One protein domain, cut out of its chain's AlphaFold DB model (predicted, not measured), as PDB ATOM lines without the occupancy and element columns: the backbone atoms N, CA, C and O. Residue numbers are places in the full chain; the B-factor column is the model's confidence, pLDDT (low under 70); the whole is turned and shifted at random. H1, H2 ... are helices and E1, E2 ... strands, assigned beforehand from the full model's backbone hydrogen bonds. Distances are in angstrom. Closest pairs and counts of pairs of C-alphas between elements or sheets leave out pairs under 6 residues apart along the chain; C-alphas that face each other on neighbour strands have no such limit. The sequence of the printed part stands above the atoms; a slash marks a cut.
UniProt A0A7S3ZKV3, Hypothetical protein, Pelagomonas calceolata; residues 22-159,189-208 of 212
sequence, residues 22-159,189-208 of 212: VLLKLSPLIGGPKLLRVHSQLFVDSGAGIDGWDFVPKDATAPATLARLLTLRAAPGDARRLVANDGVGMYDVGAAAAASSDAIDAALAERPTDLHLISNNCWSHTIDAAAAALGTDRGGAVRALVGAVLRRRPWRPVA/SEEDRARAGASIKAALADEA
ATOM      1  N   VAL A  22      -1.474  37.730  21.204       93.88
ATOM      2  CA  VAL A  22      -0.559  37.272  20.163       93.88
ATOM      3  C   VAL A  22       0.666  36.668  20.828       93.88
ATOM      4  O   VAL A  22       1.333  37.309  21.645       93.88
ATOM      5  N   LEU A  23       0.965  35.430  20.467       94.56
ATOM      6  CA  LEU A  23       2.035  34.628  21.025       94.56
ATOM      7  C   LEU A  23       3.006  34.207  19.919       94.56
ATOM      8  O   LEU A  23       2.613  33.901  18.795       94.56
ATOM      9  N   LEU A  24       4.294  34.158  20.246       94.62
ATOM     10  CA  LEU A  24       5.352  33.702  19.348       94.62
ATOM     11  C   LEU A  24       5.967  32.418  19.889       94.62
ATOM     12  O   LEU A  24       6.454  32.391  21.021       94.62
ATOM     13  N   LYS A  25       6.040  31.375  19.065       92.69
ATOM     14  CA  LYS A  25       6.825  30.176  19.364       92.69
ATOM     15  C   LYS A  25       8.009  30.090  18.417       92.69
ATOM     16  O   LYS A  25       7.858  30.188  17.203       92.69
ATOM     17  N   LEU A  26       9.187  29.869  18.992       89.69
ATOM     18  CA  LEU A  26      10.390  29.549  18.235       89.69
ATOM     19  C   LEU A  26      10.689  28.065  18.400       89.69
ATOM     20  O   LEU A  26      10.925  27.590  19.518       89.69
ATOM     21  N   SER A  27      10.687  27.335  17.292       82.50
ATOM     22  CA  SER A  27      10.992  25.910  17.272       82.50
ATOM     23  C   SER A  27      12.261  25.637  16.471       82.50
ATOM     24  O   SER A  27      12.682  26.457  15.648       82.50
ATOM     25  N   PRO A  28      12.896  24.474  16.683       75.38
ATOM     26  CA  PRO A  28      13.916  23.998  15.767       75.38
ATOM     27  C   PRO A  28      13.392  23.980  14.332       75.38
ATOM     28  O   PRO A  28      12.192  23.788  14.106       75.38
ATOM     29  N   LEU A  29      14.298  24.150  13.372       69.56
ATOM     30  CA  LEU A  29      13.983  23.866  11.976       69.56
ATOM     31  C   LEU A  29      13.515  22.403  11.853       69.56
ATOM     32  O   LEU A  29      14.057  21.522  12.524       69.56
ATOM     33  N   ILE A  30      12.521  22.132  11.004       65.50
ATOM     34  CA  ILE A  30      12.055  20.761  10.748       65.50
ATOM     35  C   ILE A  30      13.230  19.922  10.225       65.50
ATOM     36  O   ILE A  30      13.851  20.277   9.230       65.50
ATOM     37  N   GLY A  31      13.546  18.824  10.919       59.78
ATOM     38  CA  GLY A  31      14.708  17.977  10.605       59.78
ATOM     39  C   GLY A  31      16.067  18.582  10.986       59.78
ATOM     40  O   GLY A  31      17.094  17.966  10.729       59.78
ATOM     41  N   GLY A  32      16.090  19.766  11.603       58.31
ATOM     42  CA  GLY A  32      17.298  20.447  12.058       58.31
ATOM     43  C   GLY A  32      17.659  20.165  13.524       58.31
ATOM     44  O   GLY A  32      16.883  19.569  14.279       58.31
ATOM     45  N   PRO A  33      18.847  20.607  13.969       55.72
ATOM     46  CA  PRO A  33      19.305  20.410  15.341       55.72
ATOM     47  C   PRO A  33      18.452  21.194  16.351       55.72
ATOM     48  O   PRO A  33      18.173  22.379  16.171       55.72
ATOM     49  N   LYS A  34      18.105  20.551  17.477       59.78
ATOM     50  CA  LYS A  34      17.209  21.102  18.521       59.78
ATOM     51  C   LYS A  34      17.674  22.427  19.139       59.78
ATOM     52  O   LYS A  34      16.858  23.163  19.692       59.78
ATOM     53  N   LEU A  35      18.975  22.705  19.083       51.97
ATOM     54  CA  LEU A  35      19.577  23.918  19.636       51.97
ATOM     55  C   LEU A  35      19.338  25.152  18.747       51.97
ATOM     56  O   LEU A  35      19.322  26.265  19.263       51.97
ATOM     57  N   LEU A  36      19.107  24.971  17.440       49.34
ATOM     58  CA  LEU A  36      18.896  26.069  16.490       49.34
ATOM     59  C   LEU A  36      17.401  26.319  16.277       49.34
ATOM     60  O   LEU A  36      16.777  25.764  15.371       49.34
ATOM     61  N   ARG A  37      16.823  27.169  17.129       64.62
ATOM     62  CA  ARG A  37      15.408  27.565  17.063       64.62
ATOM     63  C   ARG A  37      15.202  28.712  16.076       64.62
ATOM     64  O   ARG A  37      15.123  29.868  16.475       64.62
ATOM     65  N   VAL A  38      15.184  28.374  14.791       76.44
ATOM     66  CA  VAL A  38      15.096  29.350  13.692       76.44
ATOM     67  C   VAL A  38      13.668  29.489  13.163       76.44
ATOM     68  O   VAL A  38      13.307  30.550  12.658       76.44
ATOM     69  N   HIS A  39      12.855  28.435  13.285       89.25
ATOM     70  CA  HIS A  39      11.492  28.434  12.763       89.25
ATOM     71  C   HIS A  39      10.572  29.246  13.668       89.25
ATOM     72  O   HIS A  39      10.546  29.032  14.884       89.25
ATOM     73  N   SER A  40       9.832  30.167  13.063       92.44
ATOM     74  CA  SER A  40       8.861  31.018  13.737       92.44
ATOM     75  C   SER A  40       7.444  30.536  13.455       92.44
ATOM     76  O   SER A  40       7.103  30.138  12.340       92.44
ATOM     77  N   GLN A  41       6.635  30.543  14.510       94.62
ATOM     78  CA  GLN A  41       5.218  30.212  14.471       94.62
ATOM     79  C   GLN A  41       4.473  31.276  15.272       94.62
ATOM     80  O   GLN A  41       4.849  31.565  16.417       94.62
ATOM     81  N   LEU A  42       3.433  31.850  14.677       95.75
ATOM     82  CA  LEU A  42       2.548  32.777  15.368       95.75
ATOM     83  C   LEU A  42       1.362  32.014  15.940       95.75
ATOM     84  O   LEU A  42       0.852  31.101  15.300       95.75
ATOM     85  N   PHE A  43       0.900  32.424  17.111       94.88
ATOM     86  CA  PHE A  43      -0.306  31.913  17.734       94.88
ATOM     87  C   PHE A  43      -1.167  33.064  18.262       94.88
ATOM     88  O   PHE A  43      -0.640  34.109  18.640       94.88
ATOM     89  N   VAL A  44      -2.481  32.867  18.312       93.56
ATOM     90  CA  VAL A  44      -3.433  33.770  18.962       93.56
ATOM     91  C   VAL A  44      -4.211  32.983  20.009       93.56
ATOM     92  O   VAL A  44      -4.932  32.041  19.691       93.56
ATOM     93  N   ASP A  45      -4.045  33.368  21.270       90.81
ATOM     94  CA  ASP A  45      -4.827  32.866  22.396       90.81
ATOM     95  C   ASP A  45      -6.091  33.719  22.531       90.81
ATOM     96  O   ASP A  45      -6.002  34.873  22.937       90.81
ATOM     97  N   SER A  46      -7.257  33.175  22.184       86.62
ATOM     98  CA  SER A  46      -8.554  33.865  22.295       86.62
ATOM     99  C   SER A  46      -9.263  33.629  23.636       86.62
ATOM    100  O   SER A  46     -10.422  34.003  23.805       86.62
ATOM    101  N   GLY A  47      -8.622  32.923  24.568       80.88
ATOM    102  CA  GLY A  47      -9.248  32.367  25.767       80.88
ATOM    103  C   GLY A  47     -10.014  31.060  25.517       80.88
ATOM    104  O   GLY A  47      -9.980  30.178  26.373       80.88
ATOM    105  N   ALA A  48     -10.643  30.892  24.347       80.00
ATOM    106  CA  ALA A  48     -11.355  29.664  23.967       80.00
ATOM    107  C   ALA A  48     -10.435  28.591  23.354       80.00
ATOM    108  O   ALA A  48     -10.690  27.397  23.489       80.00
ATOM    109  N   GLY A  49      -9.351  29.015  22.704       85.62
ATOM    110  CA  GLY A  49      -8.384  28.146  22.040       85.62
ATOM    111  C   GLY A  49      -7.072  28.876  21.779       85.62
ATOM    112  O   GLY A  49      -6.926  30.049  22.133       85.62
ATOM    113  N   ILE A  50      -6.082  28.166  21.241       90.06
ATOM    114  CA  ILE A  50      -4.881  28.786  20.674       90.06
ATOM    115  C   ILE A  50      -4.767  28.313  19.230       90.06
ATOM    116  O   ILE A  50      -4.367  27.174  18.974       90.06
ATOM    117  N   ASP A  51      -5.106  29.206  18.310       93.00
ATOM    118  CA  ASP A  51      -4.930  28.995  16.877       93.00
ATOM    119  C   ASP A  51      -3.555  29.506  16.466       93.00
ATOM    120  O   ASP A  51      -3.035  30.452  17.057       93.00
ATOM    121  N   GLY A  52      -2.936  28.871  15.477       94.44
ATOM    122  CA  GLY A  52      -1.601  29.232  15.030       94.44
ATOM    123  C   GLY A  52      -1.404  29.167  13.534       94.44
ATOM    124  O   GLY A  52      -2.172  28.545  12.806       94.44
ATOM    125  N   TRP A  53      -0.320  29.796  13.099       95.69
ATOM    126  CA  TRP A  53       0.067  29.906  11.706       95.69
ATOM    127  C   TRP A  53       1.572  29.751  11.572       95.69
ATOM    128  O   TRP A  53       2.353  30.369  12.307       95.69
ATOM    129  N   ASP A  54       1.989  28.955  10.595       94.81
ATOM    130  CA  ASP A  54       3.379  28.914  10.172       94.81
ATOM    131  C   ASP A  54       3.522  28.672   8.672       94.81
ATOM    132  O   ASP A  54       2.556  28.375   7.972       94.81
ATOM    133  N   PHE A  55       4.745  28.857   8.181       93.69
ATOM    134  CA  PHE A  55       5.075  28.670   6.776       93.69
ATOM    135  C   PHE A  55       6.352  27.862   6.645       93.69
ATOM    136  O   PHE A  55       7.392  28.233   7.197       93.69
ATOM    137  N   VAL A  56       6.266  26.736   5.947       91.56
ATOM    138  CA  VAL A  56       7.359  25.768   5.827       91.56
ATOM    139  C   VAL A  56       7.508  25.294   4.389       91.56
ATOM    140  O   VAL A  56       6.576  25.422   3.606       91.56
ATOM    141  N   PRO A  57       8.656  24.720   4.001       90.19
ATOM    142  CA  PRO A  57       8.778  24.096   2.695       90.19
ATOM    143  C   PRO A  57       7.882  22.858   2.607       90.19
ATOM    144  O   PRO A  57       7.833  22.048   3.542       90.19
ATOM    145  N   LYS A  58       7.253  22.659   1.452       88.75
ATOM    146  CA  LYS A  58       6.620  21.391   1.101       88.75
ATOM    147  C   LYS A  58       7.693  20.304   1.043       88.75
ATOM    148  O   LYS A  58       8.759  20.501   0.455       88.75
ATOM    149  N   ASP A  59       7.426  19.173   1.692       84.94
ATOM    150  CA  ASP A  59       8.373  18.064   1.834       84.94
ATOM    151  C   ASP A  59       9.745  18.528   2.354       84.94
ATOM    152  O   ASP A  59      10.785  18.273   1.751       84.94
ATOM    153  N   ALA A  60       9.752  19.235   3.490       81.06
ATOM    154  CA  ALA A  60      10.935  19.898   4.052       81.06
ATOM    155  C   ALA A  60      12.188  19.012   4.208       81.06
ATOM    156  O   ALA A  60      13.300  19.529   4.237       81.06
ATOM    157  N   THR A  61      12.028  17.689   4.311       80.69
ATOM    158  CA  THR A  61      13.140  16.731   4.441       80.69
ATOM    159  C   THR A  61      13.551  16.080   3.118       80.69
ATOM    160  O   THR A  61      14.471  15.263   3.110       80.69
ATOM    161  N   ALA A  62      12.876  16.379   2.005       81.94
ATOM    162  CA  ALA A  62      13.230  15.835   0.702       81.94
ATOM    163  C   ALA A  62      14.563  16.439   0.218       81.94
ATOM    164  O   ALA A  62      14.718  17.665   0.247       81.94
ATOM    165  N   PRO A  63      15.510  15.625  -0.292       83.06
ATOM    166  CA  PRO A  63      16.803  16.124  -0.764       83.06
ATOM    167  C   PRO A  63      16.688  17.235  -1.813       83.06
ATOM    168  O   PRO A  63      17.436  18.204  -1.763       83.06
ATOM    169  N   ALA A  64      15.712  17.141  -2.724       84.62
ATOM    170  CA  ALA A  64      15.476  18.157  -3.748       84.62
ATOM    171  C   ALA A  64      15.034  19.509  -3.158       84.62
ATOM    172  O   ALA A  64      15.517  20.559  -3.583       84.62
ATOM    173  N   THR A  65      14.147  19.493  -2.158       82.06
ATOM    174  CA  THR A  65      13.714  20.701  -1.441       82.06
ATOM    175  C   THR A  65      14.891  21.322  -0.697       82.06
ATOM    176  O   THR A  65      15.145  22.516  -0.839       82.06
ATOM    177  N   LEU A  66      15.665  20.507   0.025       81.00
ATOM    178  CA  LEU A  66      16.861  20.957   0.735       81.00
ATOM    179  C   LEU A  66      17.889  21.574  -0.223       81.00
ATOM    180  O   LEU A  66      18.325  22.699   0.007       81.00
ATOM    181  N   ALA A  67      18.217  20.903  -1.330       81.56
ATOM    182  CA  ALA A  67      19.156  21.413  -2.328       81.56
ATOM    183  C   ALA A  67      18.731  22.784  -2.878       81.56
ATOM    184  O   ALA A  67      19.563  23.686  -2.986       81.56
ATOM    185  N   ARG A  68      17.436  22.986  -3.168       85.62
ATOM    186  CA  ARG A  68      16.912  24.297  -3.590       85.62
ATOM    187  C   ARG A  68      17.147  25.356  -2.515       85.62
ATOM    188  O   ARG A  68      17.787  26.360  -2.799       85.62
ATOM    189  N   LEU A  69      16.710  25.105  -1.282       83.69
ATOM    190  CA  LEU A  69      16.825  26.077  -0.190       83.69
ATOM    191  C   LEU A  69      18.279  26.442   0.109       83.69
ATOM    192  O   LEU A  69      18.612  27.611   0.275       83.69
ATOM    193  N   LEU A  70      19.156  25.447   0.138       81.31
ATOM    194  CA  LEU A  70      20.560  25.620   0.505       81.31
ATOM    195  C   LEU A  70      21.379  26.277  -0.611       81.31
ATOM    196  O   LEU A  70      22.373  26.936  -0.326       81.31
ATOM    197  N   THR A  71      20.906  26.196  -1.856       80.12
ATOM    198  CA  THR A  71      21.411  26.994  -2.986       80.12
ATOM    199  C   THR A  71      20.650  28.313  -3.171       80.12
ATOM    200  O   THR A  71      20.743  28.927  -4.231       80.12
ATOM    201  N   LEU A  72      19.901  28.752  -2.149       86.12
ATOM    202  CA  LEU A  72      19.108  29.986  -2.131       86.12
ATOM    203  C   LEU A  72      18.105  30.101  -3.286       86.12
ATOM    204  O   LEU A  72      17.731  31.194  -3.693       86.12
ATOM    205  N   ARG A  73      17.639  28.969  -3.807       86.38
ATOM    206  CA  ARG A  73      16.545  28.915  -4.774       86.38
ATOM    207  C   ARG A  73      15.230  28.779  -4.022       86.38
ATOM    208  O   ARG A  73      15.147  28.083  -3.009       86.38
ATOM    209  N   ALA A  74      14.182  29.389  -4.569       91.31
ATOM    210  CA  ALA A  74      12.829  29.173  -4.079       91.31
ATOM    211  C   ALA A  74      12.497  27.674  -4.089       91.31
ATOM    212  O   ALA A  74      12.960  26.970  -4.989       91.31
ATOM    213  N   ALA A  75      11.700  27.194  -3.141       92.19
ATOM    214  CA  ALA A  75      11.119  25.854  -3.083       92.19
ATOM    215  C   ALA A  75       9.613  25.979  -2.807       92.19
ATOM    216  O   ALA A  75       9.216  26.973  -2.212       92.19
ATOM    217  N   PRO A  76       8.764  25.011  -3.186       93.88
ATOM    218  CA  PRO A  76       7.341  25.108  -2.893       93.88
ATOM    219  C   PRO A  76       7.145  25.206  -1.379       93.88
ATOM    220  O   PRO A  76       7.749  24.436  -0.630       93.88
ATOM    221  N   GLY A  77       6.356  26.174  -0.930       92.44
ATOM    222  CA  GLY A  77       6.014  26.384   0.470       92.44
ATOM    223  C   GLY A  77       4.607  25.892   0.796       92.44
ATOM    224  O   GLY A  77       3.808  25.584  -0.087       92.44
ATOM    225  N   ASP A  78       4.331  25.805   2.089       91.69
ATOM    226  CA  ASP A  78       3.064  25.383   2.664       91.69
ATOM    227  C   ASP A  78       2.747  26.288   3.862       91.69
ATOM    228  O   ASP A  78       3.493  26.309   4.851       91.69
ATOM    229  N   ALA A  79       1.686  27.087   3.731       92.62
ATOM    230  CA  ALA A  79       1.159  27.940   4.791       92.62
ATOM    231  C   ALA A  79       0.098  27.147   5.546       92.62
ATOM    232  O   ALA A  79      -0.881  26.685   4.961       92.62
ATOM    233  N   ARG A  80       0.314  26.948   6.844       92.00
ATOM    234  CA  ARG A  80      -0.456  25.981   7.624       92.00
ATOM    235  C   ARG A  80      -1.159  26.667   8.774       92.00
ATOM    236  O   ARG A  80      -0.563  27.491   9.467       92.00
ATOM    237  N   ARG A  81      -2.392  26.228   9.025       92.62
ATOM    238  CA  ARG A  81      -3.068  26.443  10.302       92.62
ATOM    239  C   ARG A  81      -2.659  25.368  11.299       92.62
ATOM    240  O   ARG A  81      -2.582  24.183  10.976       92.62
ATOM    241  N   LEU A  82      -2.395  25.807  12.517       91.75
ATOM    242  CA  LEU A  82      -1.989  25.002  13.653       91.75
ATOM    243  C   LEU A  82      -3.003  25.200  14.776       91.75
ATOM    244  O   LEU A  82      -3.655  26.235  14.862       91.75
ATOM    245  N   VAL A  83      -3.074  24.229  15.679       88.62
ATOM    246  CA  VAL A  83      -3.804  24.357  16.941       88.62
ATOM    247  C   VAL A  83      -2.854  23.953  18.058       88.62
ATOM    248  O   VAL A  83      -2.105  22.980  17.919       88.62
ATOM    249  N   ALA A  84      -2.845  24.714  19.148       84.62
ATOM    250  CA  ALA A  84      -2.062  24.397  20.333       84.62
ATOM    251  C   ALA A  84      -2.965  24.211  21.554       84.62
ATOM    252  O   ALA A  84      -3.888  24.984  21.807       84.62
ATOM    253  N   ASN A  85      -2.655  23.182  22.340       74.00
ATOM    254  CA  ASN A  85      -3.403  22.865  23.557       74.00
ATOM    255  C   ASN A  85      -3.057  23.828  24.699       74.00
ATOM    256  O   ASN A  85      -3.917  24.221  25.485       74.00
ATOM    257  N   ASP A  86      -1.784  24.213  24.773       76.94
ATOM    258  CA  ASP A  86      -1.261  25.169  25.732       76.94
ATOM    259  C   ASP A  86      -0.308  26.155  25.044       76.94
ATOM    260  O   ASP A  86       0.135  25.958  23.911       76.94
ATOM    261  N   GLY A  87      -0.004  27.247  25.743       79.94
ATOM    262  CA  GLY A  87       0.984  28.222  25.293       79.94
ATOM    263  C   GLY A  87       2.382  27.973  25.867       79.94
ATOM    264  O   GLY A  87       3.153  28.923  26.036       79.94
ATOM    265  N   VAL A  88       2.721  26.729  26.233       82.31
ATOM    266  CA  VAL A  88       4.023  26.424  26.844       82.31
ATOM    267  C   VAL A  88       5.149  26.679  25.841       82.31
ATOM    268  O   VAL A  88       5.134  26.232  24.693       82.31
ATOM    269  N   GLY A  89       6.170  27.406  26.300       83.38
ATOM    270  CA  GLY A  89       7.323  27.770  25.478       83.38
ATOM    271  C   GLY A  89       7.034  28.862  24.444       83.38
ATOM    272  O   GLY A  89       7.865  29.070  23.559       83.38
ATOM    273  N   MET A  90       5.889  29.542  24.550       91.12
ATOM    274  CA  MET A  90       5.562  30.712  23.741       91.12
ATOM    275  C   MET A  90       5.926  32.009  24.472       91.12
ATOM    276  O   MET A  90       6.000  32.056  25.703       91.12
ATOM    277  N   TYR A  91       6.146  33.067  23.702       91.31
ATOM    278  CA  TYR A  91       6.437  34.410  24.184       91.31
ATOM    279  C   TYR A  91       5.252  35.326  23.926       91.31
ATOM    280  O   TYR A  91       4.681  35.296  22.840       91.31
ATOM    281  N   ASP A  92       4.915  36.156  24.906       92.62
ATOM    282  CA  ASP A  92       3.871  37.168  24.759       92.62
ATOM    283  C   ASP A  92       4.364  38.323  23.878       92.62
ATOM    284  O   ASP A  92       5.352  38.992  24.209       92.62
ATOM    285  N   VAL A  93       3.682  38.540  22.752       92.88
ATOM    286  CA  VAL A  93       3.993  39.595  21.779       92.88
ATOM    287  C   VAL A  93       3.160  40.844  22.049       92.88
ATOM    288  O   VAL A  93       3.677  41.959  21.957       92.88
ATOM    289  N   GLY A  94       1.892  40.677  22.427       91.81
ATOM    290  CA  GLY A  94       0.974  41.784  22.673       91.81
ATOM    291  C   GLY A  94      -0.491  41.357  22.680       91.81
ATOM    292  O   GLY A  94      -0.818  40.192  22.465       91.81
ATOM    293  N   ALA A  95      -1.380  42.317  22.941       90.94
ATOM    294  CA  ALA A  95      -2.815  42.114  22.765       90.94
ATOM    295  C   ALA A  95      -3.141  42.063  21.267       90.94
ATOM    296  O   ALA A  95      -2.637  42.891  20.508       90.94
ATOM    297  N   ALA A  96      -3.968  41.107  20.848       86.25
ATOM    298  CA  ALA A  96      -4.494  41.087  19.494       86.25
ATOM    299  C   ALA A  96      -5.571  42.171  19.360       86.25
ATOM    300  O   ALA A  96      -6.447  42.309  20.217       86.25
ATOM    301  N   ALA A  97      -5.520  42.940  18.279       77.56
ATOM    302  CA  ALA A  97      -6.472  44.010  18.017       77.56
ATOM    303  C   ALA A  97      -7.751  43.435  17.394       77.56
ATOM    304  O   ALA A  97      -7.975  43.612  16.206       77.56
ATOM    305  N   ALA A  98      -8.550  42.689  18.167       63.12
ATOM    306  CA  ALA A  98      -9.829  42.070  17.770       63.12
ATOM    307  C   ALA A  98      -9.844  41.281  16.433       63.12
ATOM    308  O   ALA A  98     -10.908  40.861  15.983       63.12
ATOM    309  N   ALA A  99      -8.690  41.071  15.798       65.38
ATOM    310  CA  ALA A  99      -8.576  40.424  14.508       65.38
ATOM    311  C   ALA A  99      -8.986  38.959  14.655       65.38
ATOM    312  O   ALA A  99      -8.426  38.222  15.470       65.38
ATOM    313  N   SER A 100      -9.988  38.553  13.878       80.88
ATOM    314  CA  SER A 100     -10.394  37.158  13.799       80.88
ATOM    315  C   SER A 100      -9.322  36.332  13.090       80.88
ATOM    316  O   SER A 100      -8.543  36.850  12.285       80.88
ATOM    317  N   SER A 101      -9.323  35.022  13.333       86.19
ATOM    318  CA  SER A 101      -8.502  34.069  12.579       86.19
ATOM    319  C   SER A 101      -8.690  34.231  11.058       86.19
ATOM    320  O   SER A 101      -7.743  34.060  10.297       86.19
ATOM    321  N   ASP A 102      -9.881  34.643  10.612       87.44
ATOM    322  CA  ASP A 102     -10.192  34.894   9.198       87.44
ATOM    323  C   ASP A 102      -9.477  36.129   8.634       87.44
ATOM    324  O   ASP A 102      -9.051  36.116   7.482       87.44
ATOM    325  N   ALA A 103      -9.299  37.186   9.433       87.88
ATOM    326  CA  ALA A 103      -8.537  38.363   9.016       87.88
ATOM    327  C   ALA A 103      -7.048  38.029   8.826       87.88
ATOM    328  O   ALA A 103      -6.408  38.529   7.901       87.88
ATOM    329  N   ILE A 104      -6.509  37.155   9.680       93.19
ATOM    330  CA  ILE A 104      -5.132  36.662   9.562       93.19
ATOM    331  C   ILE A 104      -4.997  35.792   8.309       93.19
ATOM    332  O   ILE A 104      -4.077  35.996   7.523       93.19
ATOM    333  N   ASP A 105      -5.932  34.874   8.070       93.31
ATOM    334  CA  ASP A 105      -5.930  34.055   6.854       93.31
ATOM    335  C   ASP A 105      -6.013  34.887   5.581       93.31
ATOM    336  O   ASP A 105      -5.261  34.632   4.643       93.31
ATOM    337  N   ALA A 106      -6.889  35.892   5.550       90.81
ATOM    338  CA  ALA A 106      -7.012  36.786   4.406       90.81
ATOM    339  C   ALA A 106      -5.684  37.503   4.118       90.81
ATOM    340  O   ALA A 106      -5.243  37.534   2.971       90.81
ATOM    341  N   ALA A 107      -4.999  37.991   5.159       89.44
ATOM    342  CA  ALA A 107      -3.688  38.622   5.016       89.44
ATOM    343  C   ALA A 107      -2.606  37.658   4.492       89.44
ATOM    344  O   ALA A 107      -1.664  38.078   3.821       89.44
ATOM    345  N   LEU A 108      -2.721  36.363   4.794       92.88
ATOM    346  CA  LEU A 108      -1.757  35.350   4.364       92.88
ATOM    347  C   LEU A 108      -2.074  34.753   2.987       92.88
ATOM    348  O   LEU A 108      -1.152  34.303   2.305       92.88
ATOM    349  N   ALA A 109      -3.336  34.772   2.559       89.94
ATOM    350  CA  ALA A 109      -3.784  34.199   1.290       89.94
ATOM    351  C   ALA A 109      -3.180  34.899   0.060       89.94
ATOM    352  O   ALA A 109      -2.999  34.268  -0.979       89.94
ATOM    353  N   GLU A 110      -2.836  36.184   0.176       83.50
ATOM    354  CA  GLU A 110      -2.235  36.969  -0.913       83.50
ATOM    355  C   GLU A 110      -0.730  36.714  -1.092       83.50
ATOM    356  O   GLU A 110      -0.101  37.235  -2.017       83.50
ATOM    357  N   ARG A 111      -0.116  35.917  -0.210       88.94
ATOM    358  CA  ARG A 111       1.326  35.688  -0.245       88.94
ATOM    359  C   ARG A 111       1.732  34.709  -1.349       88.94
ATOM    360  O   ARG A 111       1.012  33.752  -1.635       88.94
ATOM    361  N   PRO A 112       2.949  34.858  -1.906       90.56
ATOM    362  CA  PRO A 112       3.511  33.842  -2.781       90.56
ATOM    363  C   PRO A 112       3.627  32.501  -2.050       90.56
ATOM    364  O   PRO A 112       4.079  32.437  -0.903       90.56
ATOM    365  N   THR A 113       3.263  31.425  -2.740       91.38
ATOM    366  CA  THR A 113       3.309  30.060  -2.199       91.38
ATOM    367  C   THR A 113       4.723  29.489  -2.163       91.38
ATOM    368  O   THR A 113       4.999  28.588  -1.380       91.38
ATOM    369  N   ASP A 114       5.642  30.016  -2.969       93.50
ATOM    370  CA  ASP A 114       7.031  29.569  -3.017       93.50
ATOM    371  C   ASP A 114       7.861  30.148  -1.867       93.50
ATOM    372  O   ASP A 114       8.041  31.360  -1.751       93.50
ATOM    373  N   LEU A 115       8.444  29.278  -1.048       91.44
ATOM    374  CA  LEU A 115       9.357  29.642   0.022       91.44
ATOM    375  C   LEU A 115      10.746  29.984  -0.523       91.44
ATOM    376  O   LEU A 115      11.405  29.170  -1.168       91.44
ATOM    377  N   HIS A 116      11.235  31.166  -0.170       90.44
ATOM    378  CA  HIS A 116      12.586  31.636  -0.440       90.44
ATOM    379  C   HIS A 116      13.250  32.072   0.868       90.44
ATOM    380  O   HIS A 116      12.710  32.917   1.579       90.44
ATOM    381  N   LEU A 117      14.441  31.543   1.181       85.62
ATOM    382  CA  LEU A 117      15.075  31.757   2.492       85.62
ATOM    383  C   LEU A 117      15.286  33.236   2.847       85.62
ATOM    384  O   LEU A 117      15.209  33.582   4.020       85.62
ATOM    385  N   ILE A 118      15.510  34.095   1.852       83.38
ATOM    386  CA  ILE A 118      15.751  35.532   2.053       83.38
ATOM    387  C   ILE A 118      14.444  36.344   2.028       83.38
ATOM    388  O   ILE A 118      14.130  37.032   2.992       83.38
ATOM    389  N   SER A 119      13.659  36.248   0.951       85.19
ATOM    390  CA  SER A 119      12.541  37.160   0.673       85.19
ATOM    391  C   SER A 119      11.158  36.652   1.109       85.19
ATOM    392  O   SER A 119      10.306  37.452   1.493       85.19
ATOM    393  N   ASN A 120      10.910  35.338   1.104       91.00
ATOM    394  CA  ASN A 120       9.606  34.756   1.438       91.00
ATOM    395  C   ASN A 120       9.768  33.528   2.341       91.00
ATOM    396  O   ASN A 120       9.800  32.398   1.863       91.00
ATOM    397  N   ASN A 121       9.907  33.740   3.647       90.88
ATOM    398  CA  ASN A 121      10.251  32.702   4.619       90.88
ATOM    399  C   ASN A 121       9.286  32.706   5.818       90.88
ATOM    400  O   ASN A 121       8.348  33.502   5.890       90.88
ATOM    401  N   CYS A 122       9.526  31.817   6.783       92.56
ATOM    402  CA  CYS A 122       8.715  31.705   7.997       92.56
ATOM    403  C   CYS A 122       8.647  33.008   8.810       92.56
ATOM    404  O   CYS A 122       7.596  33.327   9.364       92.56
ATOM    405  N   TRP A 123       9.723  33.801   8.840       93.56
ATOM    406  CA  TRP A 123       9.742  35.086   9.539       93.56
ATOM    407  C   TRP A 123       8.921  36.142   8.823       93.56
ATOM    408  O   TRP A 123       8.106  36.795   9.468       93.56
ATOM    409  N   SER A 124       9.072  36.294   7.504       93.38
ATOM    410  CA  SER A 124       8.251  37.254   6.764       93.38
ATOM    411  C   SER A 124       6.772  36.876   6.797       93.38
ATOM    412  O   SER A 124       5.930  37.767   6.787       93.38
ATOM    413  N   HIS A 125       6.444  35.584   6.885       95.81
ATOM    414  CA  HIS A 125       5.079  35.101   7.104       95.81
ATOM    415  C   HIS A 125       4.565  35.431   8.511       95.81
ATOM    416  O   HIS A 125       3.484  35.992   8.665       95.81
ATOM    417  N   THR A 126       5.363  35.146   9.543       95.94
ATOM    418  CA  THR A 126       5.039  35.470  10.943       95.94
ATOM    419  C   THR A 126       4.837  36.971  11.144       95.94
ATOM    420  O   THR A 126       3.956  37.369  11.898       95.94
ATOM    421  N   ILE A 127       5.625  37.809  10.463       95.50
ATOM    422  CA  ILE A 127       5.493  39.271  10.507       95.50
ATOM    423  C   ILE A 127       4.140  39.718   9.950       95.50
ATOM    424  O   ILE A 127       3.489  40.538  10.589       95.50
ATOM    425  N   ASP A 128       3.696  39.178   8.814       95.06
ATOM    426  CA  ASP A 128       2.404  39.557   8.225       95.06
ATOM    427  C   ASP A 128       1.227  39.064   9.056       95.06
ATOM    428  O   ASP A 128       0.304  39.826   9.336       95.06
ATOM    429  N   ALA A 129       1.303  37.822   9.538       95.44
ATOM    430  CA  ALA A 129       0.311  37.296  10.464       95.44
ATOM    431  C   ALA A 129       0.233  38.156  11.739       95.44
ATOM    432  O   ALA A 129      -0.855  38.463  12.220       95.44
ATOM    433  N   ALA A 130       1.380  38.592  12.275       95.69
ATOM    434  CA  ALA A 130       1.433  39.440  13.460       95.69
ATOM    435  C   ALA A 130       0.924  40.857  13.177       95.69
ATOM    436  O   ALA A 130       0.259  41.429  14.032       95.69
ATOM    437  N   ALA A 131       1.205  41.416  12.000       94.81
ATOM    438  CA  ALA A 131       0.684  42.714  11.578       94.81
ATOM    439  C   ALA A 131      -0.850  42.696  11.552       94.81
ATOM    440  O   ALA A 131      -1.482  43.546  12.181       94.81
ATOM    441  N   ALA A 132      -1.435  41.662  10.939       94.62
ATOM    442  CA  ALA A 132      -2.877  41.444  10.941       94.62
ATOM    443  C   ALA A 132      -3.426  41.241  12.364       94.62
ATOM    444  O   ALA A 132      -4.356  41.934  12.771       94.62
ATOM    445  N   ALA A 133      -2.817  40.352  13.156       94.94
ATOM    446  CA  ALA A 133      -3.288  40.024  14.503       94.94
ATOM    447  C   ALA A 133      -3.211  41.212  15.481       94.94
ATOM    448  O   ALA A 133      -4.094  41.399  16.316       94.94
ATOM    449  N   LEU A 134      -2.154  42.021  15.391       94.00
ATOM    450  CA  LEU A 134      -1.926  43.189  16.248       94.00
ATOM    451  C   LEU A 134      -2.606  44.460  15.714       94.00
ATOM    452  O   LEU A 134      -2.565  45.482  16.396       94.00
ATOM    453  N   GLY A 135      -3.193  44.427  14.511       93.50
ATOM    454  CA  GLY A 135      -3.789  45.604  13.872       93.50
ATOM    455  C   GLY A 135      -2.766  46.709  13.602       93.50
ATOM    456  O   GLY A 135      -3.012  47.879  13.892       93.50
ATOM    457  N   THR A 136      -1.585  46.344  13.105       94.25
ATOM    458  CA  THR A 136      -0.465  47.266  12.867       94.25
ATOM    459  C   THR A 136       0.192  47.004  11.513       94.25
ATOM    460  O   THR A 136      -0.151  46.053  10.819       94.25
ATOM    461  N   ASP A 137       1.137  47.854  11.116       94.56
ATOM    462  CA  ASP A 137       1.936  47.627   9.914       94.56
ATOM    463  C   ASP A 137       3.064  46.602  10.162       94.56
ATOM    464  O   ASP A 137       3.363  46.203  11.294       94.56
ATOM    465  N   ARG A 138       3.750  46.178   9.093       93.81
ATOM    466  CA  ARG A 138       4.873  45.229   9.203       93.81
ATOM    467  C   ARG A 138       5.986  45.731  10.127       93.81
ATOM    468  O   ARG A 138       6.601  44.933  10.831       93.81
ATOM    469  N   GLY A 139       6.249  47.037  10.156       94.12
ATOM    470  CA  GLY A 139       7.271  47.625  11.022       94.12
ATOM    471  C   GLY A 139       6.903  47.534  12.505       94.12
ATOM    472  O   GLY A 139       7.752  47.215  13.344       94.12
ATOM    473  N   GLY A 140       5.635  47.767  12.837       93.44
ATOM    474  CA  GLY A 140       5.061  47.582  14.165       93.44
ATOM    475  C   GLY A 140       5.139  46.129  14.616       93.44
ATOM    476  O   GLY A 140       5.631  45.860  15.715       93.44
ATOM    477  N   ALA A 141       4.766  45.198  13.736       94.75
ATOM    478  CA  ALA A 141       4.861  43.765  13.993       94.75
ATOM    479  C   ALA A 141       6.306  43.317  14.264       94.75
ATOM    480  O   ALA A 141       6.562  42.635  15.257       94.75
ATOM    481  N   VAL A 142       7.274  43.761  13.452       94.62
ATOM    482  CA  VAL A 142       8.704  43.473  13.674       94.62
ATOM    483  C   VAL A 142       9.162  43.978  15.041       94.62
ATOM    484  O   VAL A 142       9.767  43.219  15.802       94.62
ATOM    485  N   ARG A 143       8.848  45.232  15.395       94.25
ATOM    486  CA  ARG A 143       9.213  45.800  16.706       94.25
ATOM    487  C   ARG A 143       8.613  44.997  17.861       94.25
ATOM    488  O   ARG A 143       9.307  44.757  18.851       94.25
ATOM    489  N   ALA A 144       7.360  44.562  17.737       93.00
ATOM    490  CA  ALA A 144       6.691  43.751  18.751       93.00
ATOM    491  C   ALA A 144       7.343  42.364  18.895       93.00
ATOM    492  O   ALA A 144       7.704  41.971  20.006       93.00
ATOM    493  N   LEU A 145       7.572  41.661  17.782       91.94
ATOM    494  CA  LEU A 145       8.193  40.331  17.757       91.94
ATOM    495  C   LEU A 145       9.620  40.356  18.322       91.94
ATOM    496  O   LEU A 145       9.949  39.573  19.215       91.94
ATOM    497  N   VAL A 146      10.458  41.291  17.864       90.31
ATOM    498  CA  VAL A 146      11.824  41.471  18.387       90.31
ATOM    499  C   VAL A 146      11.783  41.823  19.874       90.31
ATOM    500  O   VAL A 146      12.523  41.243  20.671       90.31
ATOM    501  N   GLY A 147      10.880  42.720  20.275       88.19
ATOM    502  CA  GLY A 147      10.667  43.070  21.676       88.19
ATOM    503  C   GLY A 147      10.304  41.860  22.543       88.19
ATOM    504  O   GLY A 147      10.841  41.727  23.645       88.19
ATOM    505  N   ALA A 148       9.449  40.963  22.051       87.38
ATOM    506  CA  ALA A 148       9.061  39.736  22.745       87.38
ATOM    507  C   ALA A 148      10.253  38.784  22.944       87.38
ATOM    508  O   ALA A 148      10.481  38.302  24.059       87.38
ATOM    509  N   VAL A 149      11.059  38.580  21.894       83.31
ATOM    510  CA  VAL A 149      12.257  37.722  21.931       83.31
ATOM    511  C   VAL A 149      13.318  38.286  22.881       83.31
ATOM    512  O   VAL A 149      13.837  37.554  23.726       83.31
ATOM    513  N   LEU A 150      13.616  39.587  22.796       85.38
ATOM    514  CA  LEU A 150      14.650  40.225  23.619       85.38
ATOM    515  C   LEU A 150      14.261  40.294  25.096       85.38
ATOM    516  O   LEU A 150      15.084  40.027  25.969       85.38
ATOM    517  N   ARG A 151      12.996  40.615  25.392       84.06
ATOM    518  CA  ARG A 151      12.499  40.681  26.776       84.06
ATOM    519  C   ARG A 151      12.248  39.299  27.373       84.06
ATOM    520  O   ARG A 151      11.994  39.217  28.573       84.06
ATOM    521  N   ARG A 152      12.284  38.241  26.547       78.00
ATOM    522  CA  ARG A 152      12.019  36.845  26.918       78.00
ATOM    523  C   ARG A 152      10.786  36.708  27.805       78.00
ATOM    524  O   ARG A 152      10.847  35.993  28.794       78.00
ATOM    525  N   ARG A 153       9.694  37.417  27.500       76.94
ATOM    526  CA  ARG A 153       8.473  37.374  28.320       76.94
ATOM    527  C   ARG A 153       7.747  36.062  28.042       76.94
ATOM    528  O   ARG A 153       7.084  35.980  27.009       76.94
ATOM    529  N   PRO A 154       7.894  35.027  28.889       83.06
ATOM    530  CA  PRO A 154       7.207  33.781  28.624       83.06
ATOM    531  C   PRO A 154       5.713  34.018  28.826       83.06
ATOM    532  O   PRO A 154       5.304  34.693  29.778       83.06
ATOM    533  N   TRP A 155       4.907  33.456  27.937       83.25
ATOM    534  CA  TRP A 155       3.473  33.411  28.142       83.25
ATOM    535  C   TRP A 155       3.165  32.600  29.399       83.25
ATOM    536  O   TRP A 155       3.751  31.540  29.637       83.25
ATOM    537  N   ARG A 156       2.253  33.116  30.223       76.38
ATOM    538  CA  ARG A 156       1.712  32.381  31.363       76.38
ATOM    539  C   ARG A 156       0.350  31.849  30.937       76.38
ATOM    540  O   ARG A 156      -0.550  32.664  30.759       76.38
ATOM    541  N   PRO A 157       0.202  30.527  30.757       64.75
ATOM    542  CA  PRO A 157      -1.069  29.953  30.356       64.75
ATOM    543  C   PRO A 157      -2.161  30.361  31.342       64.75
ATOM    544  O   PRO A 157      -1.979  30.246  32.557       64.75
ATOM    545  N   VAL A 158      -3.302  30.801  30.822       65.44
ATOM    546  CA  VAL A 158      -4.536  30.815  31.607       65.44
ATOM    547  C   VAL A 158      -4.905  29.351  31.860       65.44
ATOM    548  O   VAL A 158      -4.770  28.521  30.961       65.44
ATOM    549  N   ALA A 159      -5.292  28.997  33.087       56.19
ATOM    550  CA  ALA A 159      -5.664  27.623  33.410       56.19
ATOM    551  C   ALA A 159      -6.840  27.183  32.521       56.19
ATOM    552  O   ALA A 159      -7.908  27.791  32.559       56.19
ATOM    553  N   SER A 189      27.222  18.744  -2.488       62.81
ATOM    554  CA  SER A 189      28.363  18.737  -3.403       62.81
ATOM    555  C   SER A 189      29.223  19.996  -3.205       62.81
ATOM    556  O   SER A 189      28.776  20.986  -2.618       62.81
ATOM    557  N   GLU A 190      30.471  19.985  -3.677       64.94
ATOM    558  CA  GLU A 190      31.317  21.188  -3.640       64.94
ATOM    559  C   GLU A 190      30.747  22.336  -4.487       64.94
ATOM    560  O   GLU A 190      30.840  23.497  -4.082       64.94
ATOM    561  N   GLU A 191      30.074  22.025  -5.599       65.25
ATOM    562  CA  GLU A 191      29.373  23.016  -6.425       65.25
ATOM    563  C   GLU A 191      28.242  23.718  -5.664       65.25
ATOM    564  O   GLU A 191      28.101  24.942  -5.756       65.25
ATOM    565  N   ASP A 192      27.458  22.974  -4.878       56.72
ATOM    566  CA  ASP A 192      26.353  23.549  -4.103       56.72
ATOM    567  C   ASP A 192      26.864  24.521  -3.032       56.72
ATOM    568  O   ASP A 192      26.270  25.581  -2.813       56.72
ATOM    569  N   ARG A 193      28.009  24.209  -2.409       59.50
ATOM    570  CA  ARG A 193      28.651  25.084  -1.411       59.50
ATOM    571  C   ARG A 193      29.191  26.367  -2.041       59.50
ATOM    572  O   ARG A 193      28.988  27.447  -1.485       59.50
ATOM    573  N   ALA A 194      29.847  26.265  -3.198       66.88
ATOM    574  CA  ALA A 194      30.398  27.422  -3.903       66.88
ATOM    575  C   ALA A 194      29.293  28.394  -4.353       66.88
ATOM    576  O   ALA A 194      29.423  29.612  -4.194       66.88
ATOM    577  N   ARG A 195      28.169  27.859  -4.846       65.62
ATOM    578  CA  ARG A 195      27.023  28.663  -5.289       65.62
ATOM    579  C   ARG A 195      26.315  29.358  -4.126       65.62
ATOM    580  O   ARG A 195      26.027  30.549  -4.227       65.62
ATOM    581  N   ALA A 196      26.099  28.657  -3.010       53.12
ATOM    582  CA  ALA A 196      25.522  29.249  -1.802       53.12
ATOM    583  C   ALA A 196      26.358  30.438  -1.290       53.12
ATOM    584  O   ALA A 196      25.807  31.489  -0.962       53.12
ATOM    585  N   GLY A 197      27.691  30.308  -1.300       60.81
ATOM    586  CA  GLY A 197      28.604  31.394  -0.930       60.81
ATOM    587  C   GLY A 197      28.492  32.622  -1.841       60.81
ATOM    588  O   GLY A 197      28.479  33.751  -1.350       60.81
ATOM    589  N   ALA A 198      28.354  32.417  -3.154       62.94
ATOM    590  CA  ALA A 198      28.186  33.509  -4.115       62.94
ATOM    591  C   ALA A 198      26.860  34.263  -3.917       62.94
ATOM    592  O   ALA A 198      26.846  35.494  -3.911       62.94
ATOM    593  N   SER A 199      25.760  33.541  -3.693       52.06
ATOM    594  CA  SER A 199      24.436  34.142  -3.493       52.06
ATOM    595  C   SER A 199      24.318  34.910  -2.169       52.06
ATOM    596  O   SER A 199      23.708  35.976  -2.148       52.06
ATOM    597  N   ILE A 200      24.948  34.439  -1.083       52.25
ATOM    598  CA  ILE A 200      25.018  35.195   0.184       52.25
ATOM    599  C   ILE A 200      25.810  36.494  -0.010       52.25
ATOM    600  O   ILE A 200      25.392  37.551   0.455       52.25
ATOM    601  N   LYS A 201      26.938  36.434  -0.728       57.81
ATOM    602  CA  LYS A 201      27.769  37.613  -1.001       57.81
ATOM    603  C   LYS A 201      27.037  38.657  -1.850       57.81
ATOM    604  O   LYS A 201      27.209  39.843  -1.601       57.81
ATOM    605  N   ALA A 202      26.226  38.221  -2.813       61.06
ATOM    606  CA  ALA A 202      25.394  39.108  -3.625       61.06
ATOM    607  C   ALA A 202      24.295  39.788  -2.792       61.06
ATOM    608  O   ALA A 202      24.174  41.004  -2.832       61.06
ATOM    609  N   ALA A 203      23.571  39.032  -1.961       46.09
ATOM    610  CA  ALA A 203      22.523  39.592  -1.103       46.09
ATOM    611  C   ALA A 203      23.062  40.623  -0.091       46.09
ATOM    612  O   ALA A 203      22.414  41.629   0.173       46.09
ATOM    613  N   LEU A 204      24.266  40.401   0.448       50.25
ATOM    614  CA  LEU A 204      24.927  41.357   1.346       50.25
ATOM    615  C   LEU A 204      25.458  42.606   0.625       50.25
ATOM    616  O   LEU A 204      25.682  43.624   1.273       50.25
ATOM    617  N   ALA A 205      25.699  42.526  -0.685       60.22
ATOM    618  CA  ALA A 205      26.116  43.671  -1.487       60.22
ATOM    619  C   ALA A 205      24.921  44.568  -1.852       60.22
ATOM    620  O   ALA A 205      25.056  45.785  -1.790       60.22
ATOM    621  N   ASP A 206      23.754  43.978  -2.133       51.62
ATOM    622  CA  ASP A 206      22.511  44.721  -2.407       51.62
ATOM    623  C   ASP A 206      22.005  45.510  -1.184       51.62
ATOM    624  O   ASP A 206      21.403  46.567  -1.340       51.62
ATOM    625  N   GLU A 207      22.275  45.058   0.047       49.38
ATOM    626  CA  GLU A 207      21.940  45.818   1.268       49.38
ATOM    627  C   GLU A 207      22.929  46.962   1.583       49.38
ATOM    628  O   GLU A 207      22.674  47.765   2.483       49.38
ATOM    629  N   ALA A 208      24.060  47.045   0.873       46.59
ATOM    630  CA  ALA A 208      25.101  48.047   1.106       46.59
ATOM    631  C   ALA A 208      25.004  49.276   0.182       46.59
ATOM    632  O   ALA A 208      25.710  50.259   0.426       46.59
TER     633      ALA A 208
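What this domain is: This is residues 22 to 159 and 189 to 208 of the 212 residues of the protein "Hypothetical protein" of Pelagomonas calceolata (UniProt A0A7S3ZKV3). A strongly twisted sheet of five strands has helices H2, H3 and H4 layered over one face; H1 sits at one end, beside the ends of E3 and E4, and H5 lies beyond it, touching H1 alone. The printed part has 158 residues with five named helices and five named strands, in the order E1 E2 E3 H1 E4 E5 H2 H3 H4 H5. The sheet, ordered E4 - E3 - E2 - E1 - E5, is antiparallel throughout, and the class is mixed, helices and strands. The whole is compact, with a radius of gyration of the C-alphas of 16.5 A, yet elongated, spanning 53 by 32 by 30 A.

Where its parts are: Find C-alpha 22 at (-0.559, 37.272, 20.163), where E1 begins, residues 22 to 27. E2, residues 39 to 45, is 19.5 A from first to last C-alpha; E3, residues 50 to 57, is 23.1 A. E4, residues 75 to 84, starts at (11.119, 25.854, -3.083) and runs 26.9 A; E5 is residues 90 to 95. H1 is residues 63 to 70, H2 101 to 109, H3 122 to 134, 17.7 A, and H4 138 to 151, 19.7 A. H5, residues 190 to 206, runs 25.2 A to C-alpha 206 at (22.511, 44.721, -2.407).

How they stand to each other: Start at E1, E2 and E3, a meander, each strand the antiparallel neighbour of the one before: look at N 25 and O 41, 2.9 A, and N 53 and O 42, 2.8 A, within hydrogen-bond range. At the edge strands, E4 is the antiparallel neighbour of E3, with N 78 and O 56 within hydrogen-bond range at 2.7 A, and E5 that of E1, with N 91 and O 24 within hydrogen-bond range at 2.8 A. H3 lies over E2 at a height over the sheet of 7.1 A; their closest C-alphas, Leu 42 and Thr 126, are 5.7 A apart. On the same face, H2 runs along the strands at 9.9 A, and H4 slantwise to them at 9.4 A. H3 touches H2 at a steep tilt of 41 degrees, opposite ways, closest at C-alphas 104 and 132, 5.5 A, and H4 about perpendicular at 78 degrees, closest at C-alphas 131 and 141, 4.9 A. H1 only grazes the sheet, with residues 64 to 69. H1 and H5 only just touch, with 3 pairs of C-alphas within 8 A, made by residues 192 to 196 of H5 alone; the closest are Leu 70 and Ala 196, 6.6 A. In the five helices every O i to N i+4 pair is within hydrogen-bond range.

The domain as a whole: The two C-alphas farthest apart, Ala 159 and Glu 191, are 53.3 A apart. Residues 160 to 188 are not printed; the gap across the cut is 50.9 A. The links E1 to E2 and H2 to H3 are long. Confidence is under 70 in residues 29 to 37, 98 to 99, 157 to 159 and 189 to 208.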